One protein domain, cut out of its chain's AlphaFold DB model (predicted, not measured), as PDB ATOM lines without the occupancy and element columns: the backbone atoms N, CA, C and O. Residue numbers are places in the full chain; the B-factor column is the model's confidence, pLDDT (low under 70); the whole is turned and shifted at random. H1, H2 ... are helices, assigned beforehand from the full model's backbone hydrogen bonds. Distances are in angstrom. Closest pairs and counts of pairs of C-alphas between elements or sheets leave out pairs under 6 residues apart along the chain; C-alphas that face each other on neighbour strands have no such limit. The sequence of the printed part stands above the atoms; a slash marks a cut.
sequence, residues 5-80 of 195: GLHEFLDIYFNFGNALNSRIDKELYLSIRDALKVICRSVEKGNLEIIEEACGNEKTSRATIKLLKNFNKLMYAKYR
ATOM      1  N   GLY A   5       8.677 294.341  28.386       31.34
ATOM      2  CA  GLY A   5       8.802 292.936  28.722       31.34
ATOM      3  C   GLY A   5       8.129 291.940  27.763       31.34
ATOM      4  O   GLY A   5       8.575 290.813  27.614       31.34
ATOM      5  N   LEU A   6       7.090 292.328  27.020       39.69
ATOM      6  CA  LEU A   6       6.542 291.440  25.991       39.69
ATOM      7  C   LEU A   6       7.536 291.252  24.833       39.69
ATOM      8  O   LEU A   6       7.571 290.188  24.230       39.69
ATOM      9  N   HIS A   7       8.342 292.279  24.543       43.09
ATOM     10  CA  HIS A   7       9.421 292.190  23.564       43.09
ATOM     11  C   HIS A   7      10.495 291.216  24.051       43.09
ATOM     12  O   HIS A   7      10.801 290.279  23.334       43.09
ATOM     13  N   GLU A   8      10.954 291.337  25.302       40.75
ATOM     14  CA  GLU A   8      11.886 290.375  25.913       40.75
ATOM     15  C   GLU A   8      11.307 288.955  25.979       40.75
ATOM     16  O   GLU A   8      12.005 288.005  25.671       40.75
ATOM     17  N   PHE A   9      10.023 288.773  26.297       43.38
ATOM     18  CA  PHE A   9       9.373 287.457  26.283       43.38
ATOM     19  C   PHE A   9       9.334 286.841  24.876       43.38
ATOM     20  O   PHE A   9       9.641 285.663  24.698       43.38
ATOM     21  N   LEU A  10       8.978 287.633  23.862       52.19
ATOM     22  CA  LEU A  10       8.982 287.197  22.464       52.19
ATOM     23  C   LEU A  10      10.415 287.012  21.926       52.19
ATOM     24  O   LEU A  10      10.632 286.153  21.075       52.19
ATOM     25  N   ASP A  11      11.403 287.734  22.450       50.84
ATOM     26  CA  ASP A  11      12.826 287.542  22.147       50.84
ATOM     27  C   ASP A  11      13.379 286.268  22.796       50.84
ATOM     28  O   ASP A  11      14.077 285.502  22.134       50.84
ATOM     29  N   ILE A  12      13.034 286.013  24.063       38.97
ATOM     30  CA  ILE A  12      13.463 284.848  24.852       38.97
ATOM     31  C   ILE A  12      12.832 283.556  24.313       38.97
ATOM     32  O   ILE A  12      13.499 282.521  24.294       38.97
ATOM     33  N   TYR A  13      11.568 283.597  23.869       40.91
ATOM     34  CA  TYR A  13      10.787 282.388  23.558       40.91
ATOM     35  C   TYR A  13      10.304 282.249  22.114       40.91
ATOM     36  O   TYR A  13       9.830 281.177  21.756       40.91
ATOM     37  N   PHE A  14      10.386 283.293  21.292       49.16
ATOM     38  CA  PHE A  14       9.924 283.266  19.895       49.16
ATOM     39  C   PHE A  14      10.931 283.897  18.929       49.16
ATOM     40  O   PHE A  14      10.601 284.184  17.777       49.16
ATOM     41  N   ASN A  15      12.163 284.105  19.408       47.44
ATOM     42  CA  ASN A  15      13.306 284.585  18.643       47.44
ATOM     43  C   ASN A  15      12.984 285.833  17.801       47.44
ATOM     44  O   ASN A  15      13.461 285.989  16.673       47.44
ATOM     45  N   PHE A  16      12.187 286.742  18.373       46.38
ATOM     46  CA  PHE A  16      11.897 288.061  17.805       46.38
ATOM     47  C   PHE A  16      13.081 289.038  17.888       46.38
ATOM     48  O   PHE A  16      12.944 290.191  17.503       46.38
ATOM     49  N   GLY A  17      14.273 288.549  18.237       38.78
ATOM     50  CA  GLY A  17      15.533 289.254  18.087       38.78
ATOM     51  C   GLY A  17      15.776 290.342  19.132       38.78
ATOM     52  O   GLY A  17      15.072 291.342  19.202       38.78
ATOM     53  N   ASN A  18      16.925 290.220  19.804       36.38
ATOM     54  CA  ASN A  18      17.673 291.301  20.459       36.38
ATOM     55  C   ASN A  18      18.060 292.427  19.459       36.38
ATOM     56  O   ASN A  18      19.233 292.726  19.252       36.38
ATOM     57  N   ALA A  19      17.082 293.038  18.793       38.75
ATOM     58  CA  ALA A  19      17.235 293.764  17.535       38.75
ATOM     59  C   ALA A  19      17.208 295.297  17.695       38.75
ATOM     60  O   ALA A  19      16.760 296.015  16.798       38.75
ATOM     61  N   LEU A  20      17.646 295.828  18.840       36.66
ATOM     62  CA  LEU A  20      17.584 297.274  19.108       36.66
ATOM     63  C   LEU A  20      18.909 297.929  19.507       36.66
ATOM     64  O   LEU A  20      18.908 299.123  19.799       36.66
ATOM     65  N   ASN A  21      20.039 297.215  19.438       40.12
ATOM     66  CA  ASN A  21      21.342 297.809  19.760       40.12
ATOM     67  C   ASN A  21      22.197 298.177  18.536       40.12
ATOM     68  O   ASN A  21      23.185 298.891  18.701       40.12
ATOM     69  N   SER A  22      21.818 297.792  17.308       43.88
ATOM     70  CA  SER A  22      22.535 298.211  16.095       43.88
ATOM     71  C   SER A  22      21.617 298.703  14.965       43.88
ATOM     72  O   SER A  22      20.452 298.330  14.839       43.88
ATOM     73  N   ARG A  23      22.157 299.565  14.094       45.31
ATOM     74  CA  ARG A  23      21.477 300.052  12.877       45.31
ATOM     75  C   ARG A  23      21.118 298.911  11.911       45.31
ATOM     76  O   ARG A  23      20.091 298.996  11.242       45.31
ATOM     77  N   ILE A  24      21.937 297.855  11.882       48.53
ATOM     78  CA  ILE A  24      21.741 296.644  11.070       48.53
ATOM     79  C   ILE A  24      20.470 295.908  11.514       48.53
ATOM     80  O   ILE A  24      19.676 295.474  10.679       48.53
ATOM     81  N   ASP A  25      20.209 295.877  12.820       62.28
ATOM     82  CA  ASP A  25      19.023 295.222  13.370       62.28
ATOM     83  C   ASP A  25      17.733 295.989  13.054       62.28
ATOM     84  O   ASP A  25      16.696 295.388  12.769       62.28
ATOM     85  N   LYS A  26      17.801 297.326  12.995       66.75
ATOM     86  CA  LYS A  26      16.656 298.169  12.620       66.75
ATOM     87  C   LYS A  26      16.240 297.969  11.160       66.75
ATOM     88  O   LYS A  26      15.047 297.913  10.869       66.75
ATOM     89  N   GLU A  27      17.193 297.876  10.234       70.38
ATOM     90  CA  GLU A  27      16.895 297.646   8.812       70.38
ATOM     91  C   GLU A  27      16.322 296.245   8.562       70.38
ATOM     92  O   GLU A  27      15.367 296.088   7.790       70.38
ATOM     93  N   LEU A  28      16.851 295.235   9.260       75.38
ATOM     94  CA  LEU A  28      16.304 293.883   9.234       75.38
ATOM     95  C   LEU A  28      14.883 293.852   9.811       75.38
ATOM     96  O   LEU A  28      13.983 293.319   9.167       75.38
ATOM     97  N   TYR A  29      14.654 294.493  10.960       73.50
ATOM     98  CA  TYR A  29      13.328 294.614  11.569       73.50
ATOM     99  C   TYR A  29      12.308 295.258  10.623       73.50
ATOM    100  O   TYR A  29      11.210 294.731  10.437       73.50
ATOM    101  N   LEU A  30      12.663 296.383   9.991       76.00
ATOM    102  CA  LEU A  30      11.789 297.048   9.020       76.00
ATOM    103  C   LEU A  30      11.465 296.120   7.847       76.00
ATOM    104  O   LEU A  30      10.309 296.031   7.440       76.00
ATOM    105  N   SER A  31      12.459 295.373   7.365       84.25
ATOM    106  CA  SER A  31      12.275 294.426   6.267       84.25
ATOM    107  C   SER A  31      11.375 293.244   6.648       84.25
ATOM    108  O   SER A  31      10.535 292.827   5.855       84.25
ATOM    109  N   ILE A  32      11.496 292.729   7.877       81.00
ATOM    110  CA  ILE A  32      10.610 291.689   8.423       81.00
ATOM    111  C   ILE A  32       9.179 292.214   8.531       81.00
ATOM    112  O   ILE A  32       8.243 291.565   8.067       81.00
ATOM    113  N   ARG A  33       9.000 293.405   9.111       80.88
ATOM    114  CA  ARG A  33       7.688 294.043   9.272       80.88
ATOM    115  C   ARG A  33       6.995 294.246   7.925       80.88
ATOM    116  O   ARG A  33       5.809 293.943   7.793       80.88
ATOM    117  N   ASP A  34       7.721 294.763   6.940       83.56
ATOM    118  CA  ASP A  34       7.172 295.048   5.618       83.56
ATOM    119  C   ASP A  34       6.853 293.743   4.864       83.56
ATOM    120  O   ASP A  34       5.780 293.635   4.267       83.56
ATOM    121  N   ALA A  35       7.699 292.710   4.988       89.12
ATOM    122  CA  ALA A  35       7.422 291.379   4.447       89.12
ATOM    123  C   ALA A  35       6.167 290.753   5.078       89.12
ATOM    124  O   ALA A  35       5.279 290.305   4.355       89.12
ATOM    125  N   LEU A  36       6.051 290.770   6.411       85.62
ATOM    126  CA  LEU A  36       4.884 290.253   7.133       85.62
ATOM    127  C   LEU A  36       3.594 290.940   6.685       85.62
ATOM    128  O   LEU A  36       2.599 290.268   6.433       85.62
ATOM    129  N   LYS A  37       3.609 292.268   6.526       85.69
ATOM    130  CA  LYS A  37       2.437 293.022   6.061       85.69
ATOM    131  C   LYS A  37       1.954 292.546   4.687       85.69
ATOM    132  O   LYS A  37       0.750 292.393   4.487       85.69
ATOM    133  N   VAL A  38       2.877 292.327   3.750       92.50
ATOM    134  CA  VAL A  38       2.560 291.840   2.399       92.50
ATOM    135  C   VAL A  38       2.062 290.394   2.449       92.50
ATOM    136  O   VAL A  38       1.027 290.100   1.857       92.50
ATOM    137  N   ILE A  39       2.742 289.517   3.194       92.06
ATOM    138  CA  ILE A  39       2.369 288.103   3.333       92.06
ATOM    139  C   ILE A  39       0.968 287.965   3.934       92.06
ATOM    140  O   ILE A  39       0.123 287.294   3.347       92.06
ATOM    141  N   CYS A  40       0.694 288.617   5.067       86.44
ATOM    142  CA  CYS A  40      -0.612 288.525   5.717       86.44
ATOM    143  C   CYS A  40      -1.719 289.018   4.784       86.44
ATOM    144  O   CYS A  40      -2.707 288.315   4.593       86.44
ATOM    145  N   ARG A  41      -1.518 290.164   4.118       90.06
ATOM    146  CA  ARG A  41      -2.482 290.692   3.143       90.06
ATOM    147  C   ARG A  41      -2.704 289.729   1.972       90.06
ATOM    148  O   ARG A  41      -3.833 289.585   1.518       90.06
ATOM    149  N   SER A  42      -1.641 289.095   1.479       92.69
ATOM    150  CA  SER A  42      -1.696 288.125   0.380       92.69
ATOM    151  C   SER A  42      -2.508 286.886   0.759       92.69
ATOM    152  O   SER A  42      -3.410 286.504   0.015       92.69
ATOM    153  N   VAL A  43      -2.279 286.332   1.954       90.31
ATOM    154  CA  VAL A  43      -3.032 285.185   2.484       90.31
ATOM    155  C   VAL A  43      -4.491 285.552   2.760       90.31
ATOM    156  O   VAL A  43      -5.388 284.851   2.305       90.31
ATOM    157  N   GLU A  44      -4.754 286.670   3.444       89.31
ATOM    158  CA  GLU A  44      -6.115 287.142   3.752       89.31
ATOM    159  C   GLU A  44      -6.955 287.393   2.493       89.31
ATOM    160  O   GLU A  44      -8.169 287.190   2.502       89.31
ATOM    161  N   LYS A  45      -6.322 287.856   1.409       91.19
ATOM    162  CA  LYS A  45      -6.979 288.090   0.116       91.19
ATOM    163  C   LYS A  45      -6.964 286.874  -0.804       91.19
ATOM    164  O   LYS A  45      -7.594 286.931  -1.855       91.19
ATOM    165  N   GLY A  46      -6.238 285.817  -0.445       90.81
ATOM    166  CA  GLY A  46      -6.004 284.675  -1.320       90.81
ATOM    167  C   GLY A  46      -5.344 285.056  -2.651       90.81
ATOM    168  O   GLY A  46      -5.566 284.364  -3.638       90.81
ATOM    169  N   ASN A  47      -4.556 286.139  -2.697       91.00
ATOM    170  CA  ASN A  47      -3.969 286.657  -3.936       91.00
ATOM    171  C   ASN A  47      -2.437 286.762  -3.845       91.00
ATOM    172  O   ASN A  47      -1.903 287.577  -3.085       91.00
ATOM    173  N   LEU A  48      -1.739 285.951  -4.647       88.00
ATOM    174  CA  LEU A  48      -0.277 285.940  -4.757       88.00
ATOM    175  C   LEU A  48       0.293 287.129  -5.532       88.00
ATOM    176  O   LEU A  48       1.430 287.509  -5.261       88.00
ATOM    177  N   GLU A  49      -0.485 287.760  -6.411       91.25
ATOM    178  CA  GLU A  49      -0.055 288.942  -7.169       91.25
ATOM    179  C   GLU A  49       0.395 290.061  -6.221       91.25
ATOM    180  O   GLU A  49       1.338 290.781  -6.511       91.25
ATOM    181  N   ILE A  50      -0.177 290.137  -5.012       94.38
ATOM    182  CA  ILE A  50       0.233 291.088  -3.965       94.38
ATOM    183  C   ILE A  50       1.718 290.921  -3.586       94.38
ATOM    184  O   ILE A  50       2.404 291.904  -3.296       94.38
ATOM    185  N   ILE A  51       2.230 289.686  -3.573       94.75
ATOM    186  CA  ILE A  51       3.650 289.405  -3.330       94.75
ATOM    187  C   ILE A  51       4.488 289.787  -4.555       94.75
ATOM    188  O   ILE A  51       5.582 290.336  -4.398       94.75
ATOM    189  N   GLU A  52       3.990 289.516  -5.760       93.19
ATOM    190  CA  GLU A  52       4.678 289.812  -7.022       93.19
ATOM    191  C   GLU A  52       4.811 291.324  -7.255       93.19
ATOM    192  O   GLU A  52       5.918 291.811  -7.493       93.19
ATOM    193  N   GLU A  53       3.730 292.080  -7.058       95.25
ATOM    194  CA  GLU A  53       3.695 293.546  -7.078       95.25
ATOM    195  C   GLU A  53       4.691 294.144  -6.080       95.25
ATOM    196  O   GLU A  53       5.478 295.031  -6.419       95.25
ATOM    197  N   ALA A  54       4.703 293.637  -4.841       95.12
ATOM    198  CA  ALA A  54       5.645 294.095  -3.827       95.12
ATOM    199  C   ALA A  54       7.102 293.815  -4.229       95.12
ATOM    200  O   ALA A  54       7.973 294.643  -3.965       95.12
ATOM    201  N   CYS A  55       7.376 292.686  -4.889       94.88
ATOM    202  CA  CYS A  55       8.711 292.355  -5.391       94.88
ATOM    203  C   CYS A  55       9.146 293.210  -6.591       94.88
ATOM    204  O   CYS A  55      10.350 293.392  -6.774       94.88
ATOM    205  N   GLY A  56       8.201 293.701  -7.399       93.25
ATOM    206  CA  GLY A  56       8.460 294.587  -8.539       93.25
ATOM    207  C   GLY A  56       8.564 296.073  -8.176       93.25
ATOM    208  O   GLY A  56       9.017 296.872  -8.989       93.25
ATOM    209  N   ASN A  57       8.163 296.460  -6.964       93.31
ATOM    210  CA  ASN A  57       8.179 297.850  -6.519       93.31
ATOM    211  C   ASN A  57       9.593 298.312  -6.124       93.31
ATOM    212  O   ASN A  57      10.203 297.765  -5.205       93.31
ATOM    213  N   GLU A  58      10.078 299.383  -6.757       89.19
ATOM    214  CA  GLU A  58      11.405 299.974  -6.513       89.19
ATOM    215  C   GLU A  58      11.630 300.433  -5.062       89.19
ATOM    216  O   GLU A  58      12.769 300.524  -4.604       89.19
ATOM    217  N   LYS A  59      10.554 300.710  -4.314       90.94
ATOM    218  CA  LYS A  59      10.621 301.124  -2.904       90.94
ATOM    219  C   LYS A  59      10.794 299.949  -1.939       90.94
ATOM    220  O   LYS A  59      11.062 300.174  -0.759       90.94
ATOM    221  N   THR A  60      10.625 298.710  -2.397       91.50
ATOM    222  CA  THR A  60      10.746 297.525  -1.546       91.50
ATOM    223  C   THR A  60      12.218 297.177  -1.329       91.50
ATOM    224  O   THR A  60      12.984 296.998  -2.276       91.50
ATOM    225  N   SER A  61      12.640 297.042  -0.066       92.69
ATOM    226  CA  SER A  61      14.037 296.721   0.248       92.69
ATOM    227  C   SER A  61      14.438 295.338  -0.283       92.69
ATOM    228  O   SER A  61      13.643 294.395  -0.279       92.69
ATOM    229  N   ARG A  62      15.712 295.167  -0.668       93.44
ATOM    230  CA  ARG A  62      16.243 293.865  -1.123       93.44
ATOM    231  C   ARG A  62      16.029 292.750  -0.093       93.44
ATOM    232  O   ARG A  62      15.732 291.620  -0.472       93.44
ATOM    233  N   ALA A  63      16.158 293.067   1.196       89.50
ATOM    234  CA  ALA A  63      15.910 292.122   2.281       89.50
ATOM    235  C   ALA A  63      14.430 291.704   2.341       89.50
ATOM    236  O   ALA A  63      14.146 290.512   2.422       89.50
ATOM    237  N   THR A  64      13.493 292.647   2.197       91.00
ATOM    238  CA  THR A  64      12.052 292.344   2.104       91.00
ATOM    239  C   THR A  64      11.761 291.442   0.907       91.00
ATOM    240  O   THR A  64      11.140 290.395   1.065       91.00
ATOM    241  N   ILE A  65      12.283 291.783  -0.278       96.44
ATOM    242  CA  ILE A  65      12.125 290.971  -1.498       96.44
ATOM    243  C   ILE A  65      12.654 289.548  -1.278       96.44
ATOM    244  O   ILE A  65      12.011 288.582  -1.686       96.44
ATOM    245  N   LYS A  66      13.809 289.392  -0.616       95.00
ATOM    246  CA  LYS A  66      14.373 288.074  -0.285       95.00
ATOM    247  C   LYS A  66      13.408 287.254   0.579       95.00
ATOM    248  O   LYS A  66      13.138 286.104   0.237       95.00
ATOM    249  N   LEU A  67      12.879 287.837   1.659       92.50
ATOM    250  CA  LEU A  67      11.931 287.164   2.557       92.50
ATOM    251  C   LEU A  67      10.651 286.753   1.817       92.50
ATOM    252  O   LEU A  67      10.212 285.612   1.947       92.50
ATOM    253  N   LEU A  68      10.098 287.644   0.987       96.38
ATOM    254  CA  LEU A  68       8.908 287.382   0.174       96.38
ATOM    255  C   LEU A  68       9.124 286.248  -0.835       96.38
ATOM    256  O   LEU A  68       8.300 285.340  -0.939       96.38
ATOM    257  N   LYS A  69      10.259 286.251  -1.540       95.81
ATOM    258  CA  LYS A  69      10.616 285.175  -2.476       95.81
ATOM    259  C   LYS A  69      10.786 283.835  -1.764       95.81
ATOM    260  O   LYS A  69      10.352 282.816  -2.291       95.81
ATOM    261  N   ASN A  70      11.396 283.823  -0.581       95.81
ATOM    262  CA  ASN A  70      11.569 282.599   0.199       95.81
ATOM    263  C   ASN A  70      10.241 282.079   0.762       95.81
ATOM    264  O   ASN A  70       9.992 280.878   0.700       95.81
ATOM    265  N   PHE A  71       9.349 282.966   1.214       94.50
ATOM    266  CA  PHE A  71       7.979 282.589   1.558       94.50
ATOM    267  C   PHE A  71       7.264 281.955   0.356       94.50
ATOM    268  O   PHE A  71       6.711 280.867   0.486       94.50
ATOM    269  N   ASN A  72       7.349 282.571  -0.830       93.69
ATOM    270  CA  ASN A  72       6.718 282.036  -2.038       93.69
ATOM    271  C   ASN A  72       7.291 280.660  -2.437       93.69
ATOM    272  O   ASN A  72       6.558 279.780  -2.870       93.69
ATOM    273  N   LYS A  73       8.592 280.421  -2.229       94.56
ATOM    274  CA  LYS A  73       9.203 279.098  -2.448       94.56
ATOM    275  C   LYS A  73       8.649 278.029  -1.502       94.56
ATOM    276  O   LYS A  73       8.326 276.937  -1.964       94.56
ATOM    277  N   LEU A  74       8.520 278.334  -0.210       94.44
ATOM    278  CA  LEU A  74       7.942 277.414   0.782       94.44
ATOM    279  C   LEU A  74       6.456 277.146   0.489       94.44
ATOM    280  O   LEU A  74       6.008 275.998   0.492       94.44
ATOM    281  N   MET A  75       5.715 278.196   0.129       92.62
ATOM    282  CA  MET A  75       4.336 278.108  -0.352       92.62
ATOM    283  C   MET A  75       4.205 277.226  -1.594       92.62
ATOM    284  O   MET A  75       3.327 276.365  -1.644       92.62
ATOM    285  N   TYR A  76       5.078 277.392  -2.585       91.44
ATOM    286  CA  TYR A  76       5.062 276.580  -3.796       91.44
ATOM    287  C   TYR A  76       5.350 275.112  -3.490       91.44
ATOM    288  O   TYR A  76       4.599 274.236  -3.918       91.44
ATOM    289  N   ALA A  77       6.398 274.847  -2.705       91.69
ATOM    290  CA  ALA A  77       6.814 273.495  -2.349       91.69
ATOM    291  C   ALA A  77       5.688 272.707  -1.664       91.69
ATOM    292  O   ALA A  77       5.492 271.527  -1.953       91.69
ATOM    293  N   LYS A  78       4.920 273.364  -0.789       90.81
ATOM    294  CA  LYS A  78       3.891 272.703   0.020       90.81
ATOM    295  C   LYS A  78       2.482 272.766  -0.567       90.81
ATOM    296  O   LYS A  78       1.713 271.813  -0.444       90.81
ATOM    297  N   TYR A  79       2.137 273.880  -1.203       90.19
ATOM    298  CA  TYR A  79       0.770 274.200  -1.623       90.19
ATOM    299  C   TYR A  79       0.624 274.449  -3.121       90.19
ATOM    300  O   TYR A  79      -0.476 274.780  -3.562       90.19
ATOM    301  N   ARG A  80       1.700 274.298  -3.907       87.19
ATOM    302  CA  ARG A  80       1.728 274.630  -5.340       87.19
ATOM    303  C   ARG A  80       1.200 276.045  -5.608       87.19
ATOM    304  O   ARG A  80       0.465 276.256  -6.565       87.19
TER     305      ARG A  80
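This is residues 5 to 80 of the 195 residues of an uncharacterized protein of Clostridium bovifaecis (UniProt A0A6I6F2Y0). A long helix, H2, has the short H3 folded back on its later part, and H4 packs with its first part on both, the three centres making a triangle; the last turns of H4, residues 73 to 79, stick out. The first helix, H1, touches none of the others and is joined to H2 by residues 15 to 22. The printed part has 76 residues, with four named helices in the order H1, H2, H3, H4 and no named strand, and its class is all helix. It is only just loose, close to compact, with a radius of gyration of the C-alphas of 13.9 A and spans of 37 by 27 by 20 A.

H1 is residues 5 to 14, 13.1 A from first to last C-alpha, beginning with C-alpha 5 at (8.802, 292.936, 28.722). H2 is residues 23 to 45, the longest helix at 33.4 A, from C-alpha 23 at (21.477, 300.052, 12.877). H3 is residues 49 to 56, 10.3 A long. H4 is residues 62 to 79, 25.0 A long, ending with C-alpha 79 at (0.770, 274.200, -1.623).

H1 is apart from H2, H3 and H4. H2 and H3 form a helical hairpin and touch, H2 with residues 38 to 42 alone; their closest C-alphas, of Ser 42 and Ile 50, are 5.6 A apart. They run opposite ways at a shallow tilt of 31 degrees. H3 and H4 are a second helical hairpin, running opposite ways at a shallow tilt of 34 degrees, only just short of steep. They touch, H4 with residues 65 to 69 alone, and their closest C-alphas, of Cys 55 and Ile 65, are 5.4 A apart. H4 also touches H2, with residues 63 to 68 alone; the closest C-alphas, of Ser 31 and Thr 64, are 4.7 A apart. H2 and H4 run the same way at a steep tilt of 39 degrees. In H1, H2, H3 and H4 every pair of O i and N i+4 is within hydrogen-bond range.

The two C-alphas farthest apart, those of Asn 21 and Arg 80, are 39.4 A from each other. The printed part runs from 5 to 80 with no cut. The links from H2 to H3 and from H3 to H4 are tight, that from H1 to H2 is short, and none is long. The mean pLDDT of the printed part is 76.8, and residues 5 to 26 are under 70; H1 has a mean of 43, against 93 for H4.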